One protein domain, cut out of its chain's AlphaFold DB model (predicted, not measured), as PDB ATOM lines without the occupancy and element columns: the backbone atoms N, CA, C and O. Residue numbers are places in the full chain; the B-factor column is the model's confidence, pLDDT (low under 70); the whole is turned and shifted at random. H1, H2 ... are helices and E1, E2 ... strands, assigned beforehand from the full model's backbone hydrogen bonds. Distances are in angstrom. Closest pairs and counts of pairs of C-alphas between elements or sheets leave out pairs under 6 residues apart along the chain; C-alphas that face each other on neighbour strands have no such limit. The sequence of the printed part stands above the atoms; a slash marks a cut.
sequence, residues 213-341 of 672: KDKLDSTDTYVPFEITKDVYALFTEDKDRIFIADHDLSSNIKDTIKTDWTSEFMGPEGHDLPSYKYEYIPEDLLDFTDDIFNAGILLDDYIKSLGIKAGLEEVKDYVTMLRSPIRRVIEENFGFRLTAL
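Overview. This is residues 213 to 341 of the 672 residues of an uncharacterized protein of Candidatus Kaiserbacteria bacterium CG_4_8_14_3_um_filter_38_9 (UniProt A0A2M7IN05). A small antiparallel sheet has helices H2 and H5 side by side across one face and running opposite ways, while H6 and H7 lie by its edge strand E3. H1 reaches E2 with its last residues and meets H8 at nearly a right angle; H3 and the unnamed stretch 267 to 282 make one end of the long axis, and the link from H6 to H7 lies at the other. The printed part has 129 residues, with eight named helices and three strands in the order H1 E1 E2 E3 H2 H3 H4 H5 H6 H7 H8, and the sheet runs E1 E2 E3. The class is mostly helix; the whole is compact, with a radius of gyration of the C-alphas of 14.2 A and spans of 43 by 33 by 27 A.

Along the chain. H1, residues 213 to 222, begins at C-alpha 213 (-40.557, 41.818, 28.101) and is 15.9 A long. Strands E1, residues 225 to 228, E2, residues 231 to 235, and E3, residues 242 to 244, follow; E2 is 13.8 A long. H2, residues 247 to 260, is 20.1 A long and begins at C-alpha 247 (-9.975, 54.213, 33.566). Next come H3, residues 263 to 266, H4, residues 283 to 286, H5, residues 288 to 295, and H6, residues 299 to 305. H7, residues 312 to 322, is 15.4 A long; H8, residues 324 to 334, is 15.3 A long and ends at C-alpha 334 (-26.792, 36.617, 48.573).

Arrangement. E1, E2 and E3 form a meander, each strand the antiparallel neighbour of the one before. In hairpin E1 and E2, N 225 and O 233 are 2.8 A apart; in hairpin E2 and E3, N 234 and O 243 are 2.9 A apart, both within hydrogen-bond range. H2 and H5 lie on the same face, at heights over the sheet of 9.1 A and 9.0 A. They only just touch, with 3 pairs of C-alphas within 8 A, closest Ile 253 and Phe 288 at 7.4 A, at a shallow tilt of 6 degrees, opposite ways. H4 only just touches H2, with 3 such pairs, closest Ile 253 and Leu 285 at 7.1 A. H6 lies on the opposite face, over none of the strands, and only just touches H7, with 3 such pairs, closest Asp 300 and Val 315 at 6.3 A. H1 and H7 only graze the sheet. H1 touches H8, about perpendicular at 83 degrees, closest C-alphas Asp 220 and Ser 324 at 6.6 A. H3 touches no helix. In H2, H5, H6, H7 and H8 every O i to N i+4 pair is within hydrogen-bond range; H1 has 0 of 6, and 0 of 7 O i to N i+3 pairs, and H3 and H4 are too short for an O i to N i+4 pair.

Size, cuts and confidence. The C-alphas farthest apart, those of Glu 264 and Lys 309, are 43.3 A apart. The printed part has no cut, and H3 to H4 is the long link. Mean pLDDT of the printed part is 80.9, and residues 213 to 221 and 259 to 281 are under 70.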
ATOM      1  N   LYS A 213     -41.645  42.321  28.971       52.38
ATOM      2  CA  LYS A 213     -40.557  41.818  28.101       52.38
ATOM      3  C   LYS A 213     -39.633  42.934  27.605       52.38
ATOM      4  O   LYS A 213     -38.429  42.724  27.508       52.38
ATOM      5  N   ASP A 214     -40.183  44.125  27.394       52.22
ATOM      6  CA  ASP A 214     -39.459  45.271  26.842       52.22
ATOM      7  C   ASP A 214     -38.450  45.896  27.828       52.22
ATOM      8  O   ASP A 214     -37.513  46.573  27.401       52.22
ATOM      9  N   LYS A 215     -38.585  45.661  29.146       52.19
ATOM     10  CA  LYS A 215     -37.717  46.295  30.163       52.19
ATOM     11  C   LYS A 215     -36.450  45.516  30.510       52.19
ATOM     12  O   LYS A 215     -35.428  46.123  30.806       52.19
ATOM     13  N   LEU A 216     -36.502  44.185  30.514       52.09
ATOM     14  CA  LEU A 216     -35.353  43.356  30.914       52.09
ATOM     15  C   LEU A 216     -34.401  43.064  29.750       52.09
ATOM     16  O   LEU A 216     -33.210  42.895  29.980       52.09
ATOM     17  N   ASP A 217     -34.902  43.032  28.512       57.12
ATOM     18  CA  ASP A 217     -34.084  42.685  27.345       57.12
ATOM     19  C   ASP A 217     -33.314  43.894  26.776       57.12
ATOM     20  O   ASP A 217     -32.246  43.730  26.194       57.12
ATOM     21  N   SER A 218     -33.794  45.124  26.988       56.81
ATOM     22  CA  SER A 218     -33.178  46.344  26.440       56.81
ATOM     23  C   SER A 218     -32.044  46.929  27.294       56.81
ATOM     24  O   SER A 218     -31.183  47.631  26.764       56.81
ATOM     25  N   THR A 219     -32.005  46.635  28.598       60.88
ATOM     26  CA  THR A 219     -31.036  47.242  29.532       60.88
ATOM     27  C   THR A 219     -29.618  46.692  29.390       60.88
ATOM     28  O   THR A 219     -28.667  47.423  29.644       60.88
ATOM     29  N   ASP A 220     -29.454  45.443  28.944       68.75
ATOM     30  CA  ASP A 220     -28.123  44.842  28.781       68.75
ATOM     31  C   ASP A 220     -27.407  45.325  27.505       68.75
ATOM     32  O   ASP A 220     -26.186  45.426  27.498       68.75
ATOM     33  N   THR A 221     -28.132  45.647  26.430       66.00
ATOM     34  CA  THR A 221     -27.543  45.771  25.082       66.00
ATOM     35  C   THR A 221     -26.945  47.149  24.768       66.00
ATOM     36  O   THR A 221     -26.108  47.262  23.880       66.00
ATOM     37  N   TYR A 222     -27.345  48.202  25.486       74.88
ATOM     38  CA  TYR A 222     -27.003  49.586  25.107       74.88
ATOM     39  C   TYR A 222     -26.650  50.495  26.281       74.88
ATOM     40  O   TYR A 222     -26.465  51.693  26.093       74.88
ATOM     41  N   VAL A 223     -26.566  49.950  27.495       82.94
ATOM     42  CA  VAL A 223     -26.333  50.751  28.697       82.94
ATOM     43  C   VAL A 223     -25.017  50.341  29.334       82.94
ATOM     44  O   VAL A 223     -24.880  49.185  29.751       82.94
ATOM     45  N   PRO A 224     -24.054  51.269  29.471       89.38
ATOM     46  CA  PRO A 224     -22.892  51.031  30.303       89.38
ATOM     47  C   PRO A 224     -23.329  50.643  31.719       89.38
ATOM     48  O   PRO A 224     -24.086  51.358  32.375       89.38
ATOM     49  N   PHE A 225     -22.836  49.514  32.212       88.62
ATOM     50  CA  PHE A 225     -23.112  49.036  33.559       88.62
ATOM     51  C   PHE A 225     -21.826  48.952  34.370       88.62
ATOM     52  O   PHE A 225     -20.748  48.654  33.857       88.62
ATOM     53  N   GLU A 226     -21.935  49.181  35.674       90.44
ATOM     54  CA  GLU A 226     -20.810  48.992  36.581       90.44
ATOM     55  C   GLU A 226     -20.557  47.483  36.757       90.44
ATOM     56  O   GLU A 226     -21.382  46.754  37.334       90.44
ATOM     57  N   ILE A 227     -19.431  47.001  36.217       92.75
ATOM     58  CA  ILE A 227     -19.012  45.601  36.349       92.75
ATOM     59  C   ILE A 227     -18.363  45.381  37.712       92.75
ATOM     60  O   ILE A 227     -18.715  44.443  38.412       92.75
ATOM     61  N   THR A 228     -17.479  46.278  38.143       91.94
ATOM     62  CA  THR A 228     -16.898  46.328  39.493       91.94
ATOM     63  C   THR A 228     -16.775  47.786  39.913       91.94
ATOM     64  O   THR A 228     -16.877  48.661  39.059       91.94
ATOM     65  N   LYS A 229     -16.578  48.061  41.205       88.56
ATOM     66  CA  LYS A 229     -16.541  49.424  41.742       88.56
ATOM     67  C   LYS A 229     -15.712  50.378  40.873       88.56
ATOM     68  O   LYS A 229     -14.505  50.184  40.718       88.56
ATOM     69  N   ASP A 230     -16.361  51.431  40.384       88.44
ATOM     70  CA  ASP A 230     -15.793  52.489  39.541       88.44
ATOM     71  C   ASP A 230     -15.259  52.030  38.169       88.44
ATOM     72  O   ASP A 230     -14.494  52.756  37.534       88.44
ATOM     73  N   VAL A 231     -15.646  50.842  37.700       91.25
ATOM     74  CA  VAL A 231     -15.286  50.301  36.383       91.25
ATOM     75  C   VAL A 231     -16.559  49.946  35.635       91.25
ATOM     76  O   VAL A 231     -17.369  49.139  36.102       91.25
ATOM     77  N   TYR A 232     -16.703  50.522  34.448       93.38
ATOM     78  CA  TYR A 232     -17.880  50.342  33.611       93.38
ATOM     79  C   TYR A 232     -17.591  49.406  32.445       93.38
ATOM     80  O   TYR A 232     -16.455  49.265  31.989       93.38
ATOM     81  N   ALA A 233     -18.632  48.732  31.990       94.88
ATOM     82  CA  ALA A 233     -18.578  47.794  30.893       94.88
ATOM     83  C   ALA A 233     -19.871  47.850  30.082       94.88
ATOM     84  O   ALA A 233     -20.871  48.407  30.527       94.88
ATOM     85  N   LEU A 234     -19.841  47.266  28.893       93.50
ATOM     86  CA  LEU A 234     -20.957  47.238  27.961       93.50
ATOM     87  C   LEU A 234     -21.033  45.856  27.314       93.50
ATOM     88  O   LEU A 234     -19.996  45.289  26.953       93.50
ATOM     89  N   PHE A 235     -22.238  45.307  27.167       91.12
ATOM     90  CA  PHE A 235     -22.419  44.110  26.354       91.12
ATOM     91  C   PHE A 235     -22.402  44.457  24.864       91.12
ATOM     92  O   PHE A 235     -22.743  45.548  24.429       91.12
ATOM     93  N   THR A 236     -22.009  43.483  24.065       86.62
ATOM     94  CA  THR A 236     -22.246  43.497  22.618       86.62
ATOM     95  C   THR A 236     -23.727  43.311  22.306       86.62
ATOM     96  O   THR A 236     -24.485  42.842  23.153       86.62
ATOM     97  N   GLU A 237     -24.128  43.642  21.076       80.38
ATOM     98  CA  GLU A 237     -25.519  43.501  20.626       80.38
ATOM     99  C   GLU A 237     -26.048  42.063  20.785       80.38
ATOM    100  O   GLU A 237     -27.174  41.847  21.230       80.38
ATOM    101  N   ASP A 238     -25.187  41.077  20.512       75.31
ATOM    102  CA  ASP A 238     -25.448  39.642  20.686       75.31
ATOM    103  C   ASP A 238     -25.463  39.181  22.164       75.31
ATOM    104  O   ASP A 238     -25.857  38.055  22.464       75.31
ATOM    105  N   LYS A 239     -25.073  40.054  23.106       80.81
ATOM    106  CA  LYS A 239     -24.929  39.801  24.553       80.81
ATOM    107  C   LYS A 239     -23.957  38.680  24.924       80.81
ATOM    108  O   LYS A 239     -23.986  38.197  26.063       80.81
ATOM    109  N   ASP A 240     -23.089  38.265  24.010       81.44
ATOM    110  CA  ASP A 240     -22.154  37.153  24.216       81.44
ATOM    111  C   ASP A 240     -20.744  37.626  24.571       81.44
ATOM    112  O   ASP A 240     -19.896  36.842  25.011       81.44
ATOM    113  N   ARG A 241     -20.477  38.925  24.416       89.25
ATOM    114  CA  ARG A 241     -19.207  39.556  24.792       89.25
ATOM    115  C   ARG A 241     -19.437  40.828  25.589       89.25
ATOM    116  O   ARG A 241     -20.445  41.510  25.412       89.25
ATOM    117  N   ILE A 242     -18.451  41.162  26.415       93.56
ATOM    118  CA  ILE A 242     -18.406  42.389  27.209       93.56
ATOM    119  C   ILE A 242     -17.138  43.165  26.844       93.56
ATOM    120  O   ILE A 242     -16.049  42.585  26.804       93.56
ATOM    121  N   PHE A 243     -17.281  44.470  26.629       94.56
ATOM    122  CA  PHE A 243     -16.182  45.429  26.551       94.56
ATOM    123  C   PHE A 243     -16.084  46.197  27.863       94.56
ATOM    124  O   PHE A 243     -17.087  46.674  28.386       94.56
ATOM    125  N   ILE A 244     -14.876  46.315  28.404       95.12
ATOM    126  CA  ILE A 244     -14.601  47.048  29.637       95.12
ATOM    127  C   ILE A 244     -14.016  48.403  29.272       95.12
ATOM    128  O   ILE A 244     -12.998  48.474  28.577       95.12
ATOM    129  N   ALA A 245     -14.648  49.464  29.767       94.69
ATOM    130  CA  ALA A 245     -14.163  50.824  29.632       94.69
ATOM    131  C   ALA A 245     -12.808  50.975  30.335       94.69
ATOM    132  O   ALA A 245     -12.573  50.416  31.412       94.69
ATOM    133  N   ASP A 246     -11.904  51.759  29.752       90.44
ATOM    134  CA  ASP A 246     -10.667  52.098  30.445       90.44
ATOM    135  C   ASP A 246     -10.929  53.014  31.660       90.44
ATOM    136  O   ASP A 246     -12.068  53.330  32.014       90.44
ATOM    137  N   HIS A 247      -9.860  53.402  32.356       88.31
ATOM    138  CA  HIS A 247      -9.975  54.213  33.566       88.31
ATOM    139  C   HIS A 247     -10.594  55.593  33.303       88.31
ATOM    140  O   HIS A 247     -11.386  56.064  34.118       88.31
ATOM    141  N   ASP A 248     -10.224  56.240  32.200       90.31
ATOM    142  CA  ASP A 248     -10.641  57.612  31.922       90.31
ATOM    143  C   ASP A 248     -12.097  57.618  31.447       90.31
ATOM    144  O   ASP A 248     -12.908  58.394  31.951       90.31
ATOM    145  N   LEU A 249     -12.461  56.663  30.588       93.25
ATOM    146  CA  LEU A 249     -13.836  56.458  30.149       93.25
ATOM    147  C   LEU A 249     -14.753  56.051  31.313       93.25
ATOM    148  O   LEU A 249     -15.822  56.633  31.478       93.25
ATOM    149  N   SER A 250     -14.314  55.136  32.188       93.69
ATOM    150  CA  SER A 250     -15.063  54.779  33.407       93.69
ATOM    151  C   SER A 250     -15.269  55.980  34.335       93.69
ATOM    152  O   SER A 250     -16.335  56.115  34.936       93.69
ATOM    153  N   SER A 251     -14.272  56.868  34.454       91.06
ATOM    154  CA  SER A 251     -14.403  58.101  35.236       91.06
ATOM    155  C   SER A 251     -15.435  59.048  34.622       91.06
ATOM    156  O   SER A 251     -16.273  59.568  35.354       91.06
ATOM    157  N   ASN A 252     -15.422  59.229  33.298       91.62
ATOM    158  CA  ASN A 252     -16.384  60.083  32.595       91.62
ATOM    159  C   ASN A 252     -17.821  59.562  32.740       91.62
ATOM    160  O   ASN A 252     -18.726  60.336  33.051       91.62
ATOM    161  N   ILE A 253     -18.021  58.248  32.591       89.81
ATOM    162  CA  ILE A 253     -19.324  57.598  32.796       89.81
ATOM    163  C   ILE A 253     -19.798  57.818  34.237       89.81
ATOM    164  O   ILE A 253     -20.924  58.252  34.467       89.81
ATOM    165  N   LYS A 254     -18.923  57.583  35.224       88.44
ATOM    166  CA  LYS A 254     -19.232  57.789  36.645       88.44
ATOM    167  C   LYS A 254     -19.619  59.233  36.957       88.44
ATOM    168  O   LYS A 254     -20.535  59.453  37.747       88.44
ATOM    169  N   ASP A 255     -18.898  60.199  36.397       87.31
ATOM    170  CA  ASP A 255     -19.174  61.616  36.618       87.31
ATOM    171  C   ASP A 255     -20.514  62.009  35.987       87.31
ATOM    172  O   ASP A 255     -21.318  62.622  36.683       87.31
ATOM    173  N   THR A 256     -20.808  61.535  34.770       85.12
ATOM    174  CA  THR A 256     -22.106  61.723  34.087       85.12
ATOM    175  C   THR A 256     -23.264  61.141  34.905       85.12
ATOM    176  O   THR A 256     -24.272  61.802  35.152       85.12
ATOM    177  N   ILE A 257     -23.095  59.924  35.442       79.25
ATOM    178  CA  ILE A 257     -24.089  59.307  36.333       79.25
ATOM    179  C   ILE A 257     -24.314  60.159  37.586       79.25
ATOM    180  O   ILE A 257     -25.431  60.252  38.075       79.25
ATOM    181  N   LYS A 258     -23.278  60.803  38.132       75.88
ATOM    182  CA  LYS A 258     -23.406  61.638  39.336       75.88
ATOM    183  C   LYS A 258     -24.000  63.017  39.080       75.88
ATOM    184  O   LYS A 258     -24.633  63.562  39.983       75.88
ATOM    185  N   THR A 259     -23.729  63.618  37.926       69.88
ATOM    186  CA  THR A 259     -24.164  64.984  37.613       69.88
ATOM    187  C   THR A 259     -25.612  65.038  37.172       69.88
ATOM    188  O   THR A 259     -26.330  65.945  37.593       69.88
ATOM    189  N   ASP A 260     -26.047  64.053  36.390       61.81
ATOM    190  CA  ASP A 260     -27.296  64.162  35.634       61.81
ATOM    191  C   ASP A 260     -28.426  63.292  36.204       61.81
ATOM    192  O   ASP A 260     -29.591  63.450  35.832       61.81
ATOM    193  N   TRP A 261     -28.128  62.418  37.173       67.44
ATOM    194  CA  TRP A 261     -29.117  61.505  37.742       67.44
ATOM    195  C   TRP A 261     -29.686  62.065  39.041       67.44
ATOM    196  O   TRP A 261     -29.065  62.032  40.104       67.44
ATOM    197  N   THR A 262     -30.908  62.577  38.965       59.22
ATOM    198  CA  THR A 262     -31.684  62.962  40.146       59.22
ATOM    199  C   THR A 262     -32.313  61.729  40.809       59.22
ATOM    200  O   THR A 262     -32.506  60.682  40.188       59.22
ATOM    201  N   SER A 263     -32.729  61.861  42.075       58.16
ATOM    202  CA  SER A 263     -33.514  60.833  42.781       58.16
ATOM    203  C   SER A 263     -34.836  60.473  42.083       58.16
ATOM    204  O   SER A 263     -35.464  59.484  42.443       58.16
ATOM    205  N   GLU A 264     -35.278  61.286  41.119       55.19
ATOM    206  CA  GLU A 264     -36.476  61.058  40.309       55.19
ATOM    207  C   GLU A 264     -36.280  59.920  39.293       55.19
ATOM    208  O   GLU A 264     -37.219  59.170  39.064       55.19
ATOM    209  N   PHE A 265     -35.069  59.735  38.753       57.78
ATOM    210  CA  PHE A 265     -34.763  58.677  37.771       57.78
ATOM    211  C   PHE A 265     -34.328  57.357  38.410       57.78
ATOM    212  O   PHE A 265     -34.460  56.286  37.821       57.78
ATOM    213  N   MET A 266     -33.779  57.446  39.620       56.78
ATOM    214  CA  MET A 266     -33.224  56.307  40.342       56.78
ATOM    215  C   MET A 266     -34.190  55.753  41.387       56.78
ATOM    216  O   MET A 266     -34.080  54.611  41.791       56.78
ATOM    217  N   GLY A 267     -35.144  56.536  41.881       58.66
ATOM    218  CA  GLY A 267     -35.852  56.165  43.101       58.66
ATOM    219  C   GLY A 267     -34.964  56.303  44.355       58.66
ATOM    220  O   GLY A 267     -33.877  56.887  44.313       58.66
ATOM    221  N   PRO A 268     -35.436  55.825  45.520       52.28
ATOM    222  CA  PRO A 268     -34.888  56.199  46.828       52.28
ATOM    223  C   PRO A 268     -33.482  55.652  47.126       52.28
ATOM    224  O   PRO A 268     -32.826  56.163  48.030       52.28
ATOM    225  N   GLU A 269     -33.026  54.635  46.392       58.28
ATOM    226  CA  GLU A 269     -31.706  54.011  46.571       58.28
ATOM    227  C   GLU A 269     -30.577  54.775  45.832       58.28
ATOM    228  O   GLU A 269     -29.404  54.563  46.133       58.28
ATOM    229  N   GLY A 270     -30.897  55.722  44.933       63.12
ATOM    230  CA  GLY A 270     -29.912  56.608  44.286       63.12
ATOM    231  C   GLY A 270     -28.810  55.867  43.511       63.12
ATOM    232  O   GLY A 270     -29.038  54.770  43.008       63.12
ATOM    233  N   HIS A 271     -27.604  56.451  43.420       58.56
ATOM    234  CA  HIS A 271     -26.463  55.924  42.635       58.56
ATOM    235  C   HIS A 271     -25.996  54.511  43.029       58.56
ATOM    236  O   HIS A 271     -25.207  53.899  42.311       58.56
ATOM    237  N   ASP A 272     -26.488  53.976  44.147       62.16
ATOM    238  CA  ASP A 272     -26.175  52.630  44.614       62.16
ATOM    239  C   ASP A 272     -27.070  51.552  43.975       62.16
ATOM    240  O   ASP A 272     -26.900  50.361  44.265       62.16
ATOM    241  N   LEU A 273     -27.983  51.931  43.077       62.44
ATOM    242  CA  LEU A 273     -28.823  50.993  42.340       62.44
ATOM    243  C   LEU A 273     -28.065  50.258  41.230       62.44
ATOM    244  O   LEU A 273     -27.336  50.877  40.451       62.44
ATOM    245  N   PRO A 274     -28.271  48.936  41.103       65.88
ATOM    246  CA  PRO A 274     -27.839  48.204  39.928       65.88
ATOM    247  C   PRO A 274     -28.556  48.695  38.666       65.88
ATOM    248  O   PRO A 274     -29.730  49.060  38.716       65.88
ATOM    249  N   SER A 275     -27.864  48.630  37.527       65.31
ATOM    250  CA  SER A 275     -28.357  49.177  36.258       65.31
ATOM    251  C   SER A 275     -29.657  48.566  35.757       65.31
ATOM    252  O   SER A 275     -30.493  49.255  35.183       65.31
ATOM    253  N   TYR A 276     -29.895  47.299  36.071       68.06
ATOM    254  CA  TYR A 276     -31.142  46.614  35.743       68.06
ATOM    255  C   TYR A 276     -32.361  47.090  36.549       68.06
ATOM    256  O   TYR A 276     -33.475  46.633  36.298       68.06
ATOM    257  N   LYS A 277     -32.171  47.963  37.546       69.69
ATOM    258  CA  LYS A 277     -33.259  48.609  38.295       69.69
ATOM    259  C   LYS A 277     -33.542  50.038  37.825       69.69
ATOM    260  O   LYS A 277     -34.392  50.694  38.419       69.69
ATOM    261  N   TYR A 278     -32.839  50.539  36.811       69.56
ATOM    262  CA  TYR A 278     -33.077  51.885  36.295       69.56
ATOM    263  C   TYR A 278     -34.444  51.956  35.606       69.56
ATOM    264  O   TYR A 278     -34.761  51.131  34.752       69.56
ATOM    265  N   GLU A 279     -35.264  52.938  35.988       66.38
ATOM    266  CA  GLU A 279     -36.567  53.161  35.346       66.38
ATOM    267  C   GLU A 279     -36.422  53.873  33.992       66.38
ATOM    268  O   GLU A 279     -37.262  53.699  33.108       66.38
ATOM    269  N   TYR A 280     -35.348  54.652  33.820       69.31
ATOM    270  CA  TYR A 280     -35.028  55.396  32.606       69.31
ATOM    271  C   TYR A 280     -33.513  55.407  32.364       69.31
ATOM    272  O   TYR A 280     -32.735  55.560  33.306       69.31
ATOM    273  N   ILE A 281     -33.106  55.260  31.101       69.94
ATOM    274  CA  ILE A 281     -31.708  55.341  30.663       69.94
ATOM    275  C   ILE A 281     -31.501  56.733  30.047       69.94
ATOM    276  O   ILE A 281     -32.146  57.030  29.041       69.94
ATOM    277  N   PRO A 282     -30.644  57.594  30.618       70.38
ATOM    278  CA  PRO A 282     -30.350  58.891  30.025       70.38
ATOM    279  C   PRO A 282     -29.633  58.751  28.680       70.38
ATOM    280  O   PRO A 282     -28.741  57.915  28.534       70.38
ATOM    281  N   GLU A 283     -29.998  59.611  27.727       79.25
ATOM    282  CA  GLU A 283     -29.398  59.650  26.384       79.25
ATOM    283  C   GLU A 283     -27.876  59.848  26.447       79.25
ATOM    284  O   GLU A 283     -27.153  59.166  25.730       79.25
ATOM    285  N   ASP A 284     -27.379  60.652  27.392       81.75
ATOM    286  CA  ASP A 284     -25.941  60.904  27.577       81.75
ATOM    287  C   ASP A 284     -25.135  59.634  27.923       81.75
ATOM    288  O   ASP A 284     -23.926  59.585  27.706       81.75
ATOM    289  N   LEU A 285     -25.771  58.580  28.462       81.44
ATOM    290  CA  LEU A 285     -25.088  57.296  28.653       81.44
ATOM    291  C   LEU A 285     -24.926  56.510  27.353       81.44
ATOM    292  O   LEU A 285     -23.975  55.738  27.232       81.44
ATOM    293  N   LEU A 286     -25.844  56.697  26.405       84.44
ATOM    294  CA  LEU A 286     -25.790  56.047  25.100       84.44
ATOM    295  C   LEU A 286     -24.636  56.609  24.260       84.44
ATOM    296  O   LEU A 286     -24.059  55.867  23.469       84.44
ATOM    297  N   ASP A 287     -24.235  57.862  24.496       87.75
ATOM    298  CA  ASP A 287     -23.079  58.487  23.841       87.75
ATOM    299  C   ASP A 287     -21.756  57.764  24.162       87.75
ATOM    300  O   ASP A 287     -20.828  57.775  23.352       87.75
ATOM    301  N   PHE A 288     -21.664  57.066  25.302       90.50
ATOM    302  CA  PHE A 288     -20.475  56.282  25.652       90.50
ATOM    303  C   PHE A 288     -20.412  54.914  24.963       90.50
ATOM    304  O   PHE A 288     -19.372  54.259  25.030       90.50
ATOM    305  N   THR A 289     -21.484  54.456  24.314       89.75
ATOM    306  CA  THR A 289     -21.539  53.129  23.682       89.75
ATOM    307  C   THR A 289     -20.447  52.980  22.622       89.75
ATOM    308  O   THR A 289     -19.643  52.044  22.683       89.75
ATOM    309  N   ASP A 290     -20.344  53.948  21.710       89.56
ATOM    310  CA  ASP A 290     -19.317  53.950  20.666       89.56
ATOM    311  C   ASP A 290     -17.908  54.096  21.256       89.56
ATOM    312  O   ASP A 290     -16.972  53.424  20.812       89.56
ATOM    313  N   ASP A 291     -17.740  54.925  22.287       91.94
ATOM    314  CA  ASP A 291     -16.450  55.108  22.957       91.94
ATOM    315  C   ASP A 291     -15.964  53.808  23.616       91.94
ATOM    316  O   ASP A 291     -14.788  53.452  23.492       91.94
ATOM    317  N   ILE A 292     -16.859  53.055  24.268       91.75
ATOM    318  CA  ILE A 292     -16.520  51.762  24.878       91.75
ATOM    319  C   ILE A 292     -16.176  50.732  23.800       91.75
ATOM    320  O   ILE A 292     -15.191  50.012  23.959       91.75
ATOM    321  N   PHE A 293     -16.923  50.655  22.696       90.19
ATOM    322  CA  PHE A 293     -16.594  49.717  21.618       90.19
ATOM    323  C   PHE A 293     -15.268  50.051  20.923       90.19
ATOM    324  O   PHE A 293     -14.535  49.141  20.529       90.19
ATOM    325  N   ASN A 294     -14.933  51.337  20.798       89.38
ATOM    326  CA  ASN A 294     -13.721  51.785  20.115       89.38
ATOM    327  C   ASN A 294     -12.460  51.722  20.992       89.38
ATOM    328  O   ASN A 294     -11.383  51.397  20.486       89.38
ATOM    329  N   ALA A 295     -12.565  52.062  22.281       90.06
ATOM    330  CA  ALA A 295     -11.419  52.191  23.189       90.06
ATOM    331  C   ALA A 295     -11.372  51.128  24.301       90.06
ATOM    332  O   ALA A 295     -10.336  50.962  24.953       90.06
ATOM    333  N   GLY A 296     -12.473  50.415  24.533       92.00
ATOM    334  CA  GLY A 296     -12.572  49.392  25.563       92.00
ATOM    335  C   GLY A 296     -11.759  48.134  25.259       92.00
ATOM    336  O   GLY A 296     -11.318  47.874  24.140       92.00
ATOM    337  N   ILE A 297     -11.565  47.321  26.294       93.12
ATOM    338  CA  ILE A 297     -10.855  46.040  26.213       93.12
ATOM    339  C   ILE A 297     -11.884  44.918  26.327       93.12
ATOM    340  O   ILE A 297     -12.726  44.946  27.224       93.12
ATOM    341  N   LEU A 298     -11.809  43.908  25.456       92.88
ATOM    342  CA  LEU A 298     -12.647  42.716  25.591       92.88
ATOM    343  C   LEU A 298     -12.403  42.027  26.940       92.88
ATOM    344  O   LEU A 298     -11.267  41.890  27.405       92.88
ATOM    345  N   LEU A 299     -13.480  41.565  27.571       92.12
ATOM    346  CA  LEU A 299     -13.427  40.929  28.884       92.12
ATOM    347  C   LEU A 299     -12.510  39.698  28.916       92.12
ATOM    348  O   LEU A 299     -11.875  39.447  29.937       92.12
ATOM    349  N   ASP A 300     -12.393  38.943  27.822       89.88
ATOM    350  CA  ASP A 300     -11.507  37.780  27.757       89.88
ATOM    351  C   ASP A 300     -10.027  38.182  27.876       89.88
ATOM    352  O   ASP A 300      -9.271  37.576  28.636       89.88
ATOM    353  N   ASP A 301      -9.621  39.242  27.183       87.31
ATOM    354  CA  ASP A 301      -8.281  39.814  27.254       87.31
ATOM    355  C   ASP A 301      -8.033  40.498  28.596       87.31
ATOM    356  O   ASP A 301      -6.948  40.365  29.171       87.31
ATOM    357  N   TYR A 302      -9.054  41.143  29.159       87.75
ATOM    358  CA  TYR A 302      -8.978  41.691  30.506       87.75
ATOM    359  C   TYR A 302      -8.767  40.589  31.557       87.75
ATOM    360  O   TYR A 302      -7.829  40.679  32.350       87.75
ATOM    361  N   ILE A 303      -9.546  39.504  31.527       85.88
ATOM    362  CA  ILE A 303      -9.400  38.336  32.416       85.88
ATOM    363  C   ILE A 303      -8.007  37.706  32.277       85.88
ATOM    364  O   ILE A 303      -7.354  37.427  33.289       85.88
ATOM    365  N   LYS A 304      -7.498  37.549  31.046       83.12
ATOM    366  CA  LYS A 304      -6.120  37.081  30.801       83.12
ATOM    367  C   LYS A 304      -5.088  38.027  31.419       83.12
ATOM    368  O   LYS A 304      -4.130  37.559  32.035       83.12
ATOM    369  N   SER A 305      -5.285  39.342  31.300       78.44
ATOM    370  CA  SER A 305      -4.384  40.352  31.879       78.44
ATOM    371  C   SER A 305      -4.346  40.311  33.412       78.44
ATOM    372  O   SER A 305      -3.323  40.631  34.016       78.44
ATOM    373  N   LEU A 306      -5.426  39.836  34.041       77.12
ATOM    374  CA  LEU A 306      -5.520  39.601  35.483       77.12
ATOM    375  C   LEU A 306      -4.858  38.283  35.926       77.12
ATOM    376  O   LEU A 306      -4.864  37.961  37.114       77.12
ATOM    377  N   GLY A 307      -4.282  37.514  34.994       72.88
ATOM    378  CA  GLY A 307      -3.604  36.248  35.273       72.88
ATOM    379  C   GLY A 307      -4.545  35.059  35.475       72.88
ATOM    380  O   GLY A 307      -4.097  33.989  35.894       72.88
ATOM    381  N   ILE A 308      -5.836  35.216  35.174       80.25
ATOM    382  CA  ILE A 308      -6.806  34.124  35.245       80.25
ATOM    383  C   ILE A 308      -6.607  33.233  34.017       80.25
ATOM    384  O   ILE A 308      -6.757  33.659  32.872       80.25
ATOM    385  N   LYS A 309      -6.282  31.961  34.256       82.12
ATOM    386  CA  LYS A 309      -6.166  30.939  33.208       82.12
ATOM    387  C   LYS A 309      -7.535  30.329  32.912       82.12
ATOM    388  O   LYS A 309      -7.748  29.154  33.194       82.12
ATOM    389  N   ALA A 310      -8.442  31.151  32.395       83.31
ATOM    390  CA  ALA A 310      -9.773  30.722  31.993       83.31
ATOM    391  C   ALA A 310      -9.784  30.261  30.529       83.31
ATOM    392  O   ALA A 310      -9.183  30.894  29.658       83.31
ATOM    393  N   GLY A 311     -10.483  29.167  30.248       83.62
ATOM    394  CA  GLY A 311     -10.896  28.825  28.893       83.62
ATOM    395  C   GLY A 311     -11.993  29.770  28.397       83.62
ATOM    396  O   GLY A 311     -12.723  30.357  29.192       83.62
ATOM    397  N   LEU A 312     -12.152  29.872  27.072       80.12
ATOM    398  CA  LEU A 312     -13.198  30.691  26.438       80.12
ATOM    399  C   LEU A 312     -14.598  30.401  27.008       80.12
ATOM    400  O   LEU A 312     -15.372  31.319  27.239       80.12
ATOM    401  N   GLU A 313     -14.889  29.132  27.283       78.94
ATOM    402  CA  GLU A 313     -16.158  28.683  27.868       78.94
ATOM    403  C   GLU A 313     -16.421  29.285  29.246       78.94
ATOM    404  O   GLU A 313     -17.519  29.744  29.519       78.94
ATOM    405  N   GLU A 314     -15.409  29.319  30.115       86.31
ATOM    406  CA  GLU A 314     -15.570  29.850  31.470       86.31
ATOM    407  C   GLU A 314     -15.798  31.367  31.429       86.31
ATOM    408  O   GLU A 314     -16.539  31.903  32.250       86.31
ATOM    409  N   VAL A 315     -15.210  32.053  30.440       88.69
ATOM    410  CA  VAL A 315     -15.485  33.471  30.173       88.69
ATOM    411  C   VAL A 315     -16.903  33.664  29.641       88.69
ATOM    412  O   VAL A 315     -17.594  34.553  30.125       88.69
ATOM    413  N   LYS A 316     -17.367  32.831  28.700       85.44
ATOM    414  CA  LYS A 316     -18.750  32.883  28.198       85.44
ATOM    415  C   LYS A 316     -19.764  32.645  29.313       85.44
ATOM    416  O   LYS A 316     -20.689  33.431  29.467       85.44
ATOM    417  N   ASP A 317     -19.549  31.627  30.143       86.44
ATOM    418  CA  ASP A 317     -20.410  31.368  31.295       86.44
ATOM    419  C   ASP A 317     -20.431  32.577  32.245       86.44
ATOM    420  O   ASP A 317     -21.493  32.965  32.729       86.44
ATOM    421  N   TYR A 318     -19.275  33.206  32.484       91.25
ATOM    422  CA  TYR A 318     -19.174  34.435  33.272       91.25
ATOM    423  C   TYR A 318     -19.966  35.598  32.654       91.25
ATOM    424  O   TYR A 318     -20.735  36.233  33.371       91.25
ATOM    425  N   VAL A 319     -19.859  35.829  31.339       90.56
ATOM    426  CA  VAL A 319     -20.667  36.829  30.612       90.56
ATOM    427  C   VAL A 319     -22.160  36.557  30.800       90.56
ATOM    428  O   VAL A 319     -22.902  37.457  31.190       90.56
ATOM    429  N   THR A 320     -22.598  35.313  30.602       85.69
ATOM    430  CA  THR A 320     -24.003  34.922  30.765       85.69
ATOM    431  C   THR A 320     -24.496  35.174  32.189       85.69
ATOM    432  O   THR A 320     -25.586  35.702  32.381       85.69
ATOM    433  N   MET A 321     -23.689  34.854  33.203       88.31
ATOM    434  CA  MET A 321     -24.046  35.080  34.606       88.31
ATOM    435  C   MET A 321     -24.079  36.561  35.013       88.31
ATOM    436  O   MET A 321     -24.707  36.894  36.019       88.31
ATOM    437  N   LEU A 322     -23.427  37.445  34.253       89.88
ATOM    438  CA  LEU A 322     -23.485  38.893  34.461       89.88
ATOM    439  C   LEU A 322     -24.729  39.551  33.850       89.88
ATOM    440  O   LEU A 322     -25.010  40.698  34.204       89.88
ATOM    441  N   ARG A 323     -25.473  38.854  32.976       86.06
ATOM    442  CA  ARG A 323     -26.722  39.366  32.390       86.06
ATOM    443  C   ARG A 323     -27.722  39.720  33.485       86.06
ATOM    444  O   ARG A 323     -27.841  39.007  34.490       86.06
ATOM    445  N   SER A 324     -28.465  40.799  33.269       84.88
ATOM    446  CA  SER A 324     -29.315  41.431  34.280       84.88
ATOM    447  C   SER A 324     -30.255  40.478  35.041       84.88
ATOM    448  O   SER A 324     -30.259  40.532  36.275       84.88
ATOM    449  N   PRO A 325     -30.990  39.551  34.391       80.88
ATOM    450  CA  PRO A 325     -31.907  38.640  35.085       80.88
ATOM    451  C   PRO A 325     -31.197  37.720  36.091       80.88
ATOM    452  O   PRO A 325     -31.595  37.614  37.251       80.88
ATOM    453  N   ILE A 326     -30.093  37.099  35.669       83.88
ATOM    454  CA  ILE A 326     -29.338  36.138  36.485       83.88
ATOM    455  C   ILE A 326     -28.582  36.871  37.587       83.88
ATOM    456  O   ILE A 326     -28.644  36.478  38.755       83.88
ATOM    457  N   ARG A 327     -27.909  37.968  37.224       87.88
ATOM    458  CA  ARG A 327     -27.188  38.827  38.160       87.88
ATOM    459  C   ARG A 327     -28.098  39.299  39.288       87.88
ATOM    460  O   ARG A 327     -27.707  39.182  40.445       87.88
ATOM    461  N   ARG A 328     -29.307  39.771  38.967       86.62
ATOM    462  CA  ARG A 328     -30.311  40.192  39.952       86.62
ATOM    463  C   ARG A 328     -30.603  39.091  40.964       86.62
ATOM    464  O   ARG A 328     -30.491  39.333  42.160       86.62
ATOM    465  N   VAL A 329     -30.922  37.881  40.503       85.62
ATOM    466  CA  VAL A 329     -31.240  36.764  41.408       85.62
ATOM    467  C   VAL A 329     -30.055  36.412  42.299       85.62
ATOM    468  O   VAL A 329     -30.241  36.113  43.474       85.62
ATOM    469  N   ILE A 330     -28.833  36.444  41.766       90.25
ATOM    470  CA  ILE A 330     -27.628  36.201  42.563       90.25
ATOM    471  C   ILE A 330     -27.468  37.298  43.623       90.25
ATOM    472  O   ILE A 330     -27.330  36.978  44.799       90.25
ATOM    473  N   GLU A 331     -27.532  38.574  43.245       90.75
ATOM    474  CA  GLU A 331     -27.371  39.690  44.186       90.75
ATOM    475  C   GLU A 331     -28.460  39.689  45.278       90.75
ATOM    476  O   GLU A 331     -28.150  39.862  46.459       90.75
ATOM    477  N   GLU A 332     -29.717  39.405  44.920       88.50
ATOM    478  CA  GLU A 332     -30.840  39.283  45.861       88.50
ATOM    479  C   GLU A 332     -30.681  38.086  46.804       88.50
ATOM    480  O   GLU A 332     -30.831  38.229  48.017       88.50
ATOM    481  N   ASN A 333     -30.337  36.911  46.272       89.81
ATOM    482  CA  ASN A 333     -30.209  35.691  47.067       89.81
ATOM    483  C   ASN A 333     -29.010  35.706  48.018       89.81
ATOM    484  O   ASN A 333     -28.996  34.936  48.974       89.81
ATOM    485  N   PHE A 334     -27.990  36.515  47.741       92.06
ATOM    486  CA  PHE A 334     -26.792  36.617  48.573       92.06
ATOM    487  C   PHE A 334     -26.743  37.889  49.428       92.06
ATOM    488  O   PHE A 334     -25.912  37.975  50.330       92.06
ATOM    489  N   GLY A 335     -27.618  38.863  49.172       90.75
ATOM    490  CA  GLY A 335     -27.698  40.095  49.954       90.75
ATOM    491  C   GLY A 335     -26.525  41.057  49.734       90.75
ATOM    492  O   GLY A 335     -26.225  41.857  50.619       90.75
ATOM    493  N   PHE A 336     -25.843  40.998  48.583       91.38
ATOM    494  CA  PHE A 336     -24.787  41.950  48.216       91.38
ATOM    495  C   PHE A 336     -24.721  42.174  46.698       91.38
ATOM    496  O   PHE A 336     -25.102  41.308  45.914       91.38
ATOM    497  N   ARG A 337     -24.200  43.332  46.268       90.19
ATOM    498  CA  ARG A 337     -23.987  43.647  44.844       90.19
ATOM    499  C   ARG A 337     -22.695  43.015  44.334       90.19
ATOM    500  O   ARG A 337     -21.652  43.196  44.962       90.19
ATOM    501  N   LEU A 338     -22.705  42.390  43.155       91.56
ATOM    502  CA  LEU A 338     -21.487  41.843  42.546       91.56
ATOM    503  C   LEU A 338     -20.417  42.925  42.330       91.56
ATOM    504  O   LEU A 338     -19.234  42.610  42.396       91.56
ATOM    505  N   THR A 339     -20.803  44.199  42.172       92.12
ATOM    506  CA  THR A 339     -19.855  45.324  42.046       92.12
ATOM    507  C   THR A 339     -18.969  45.535  43.271       92.12
ATOM    508  O   THR A 339     -17.890  46.114  43.146       92.12
ATOM    509  N   ALA A 340     -19.386  45.045  44.444       90.62
ATOM    510  CA  ALA A 340     -18.578  45.063  45.660       90.62
ATOM    511  C   ALA A 340     -17.399  44.072  45.607       90.62
ATOM    512  O   ALA A 340     -16.489  44.152  46.432       90.62
ATOM    513  N   LEU A 341     -17.408  43.153  44.640       91.00
ATOM    514  CA  LEU A 341     -16.318  42.237  44.335       91.00
ATOM    515  C   LEU A 341     -15.516  42.760  43.137       91.00
ATOM    516  O   LEU A 341     -16.075  43.313  42.185       91.00
TER     517      LEU A 341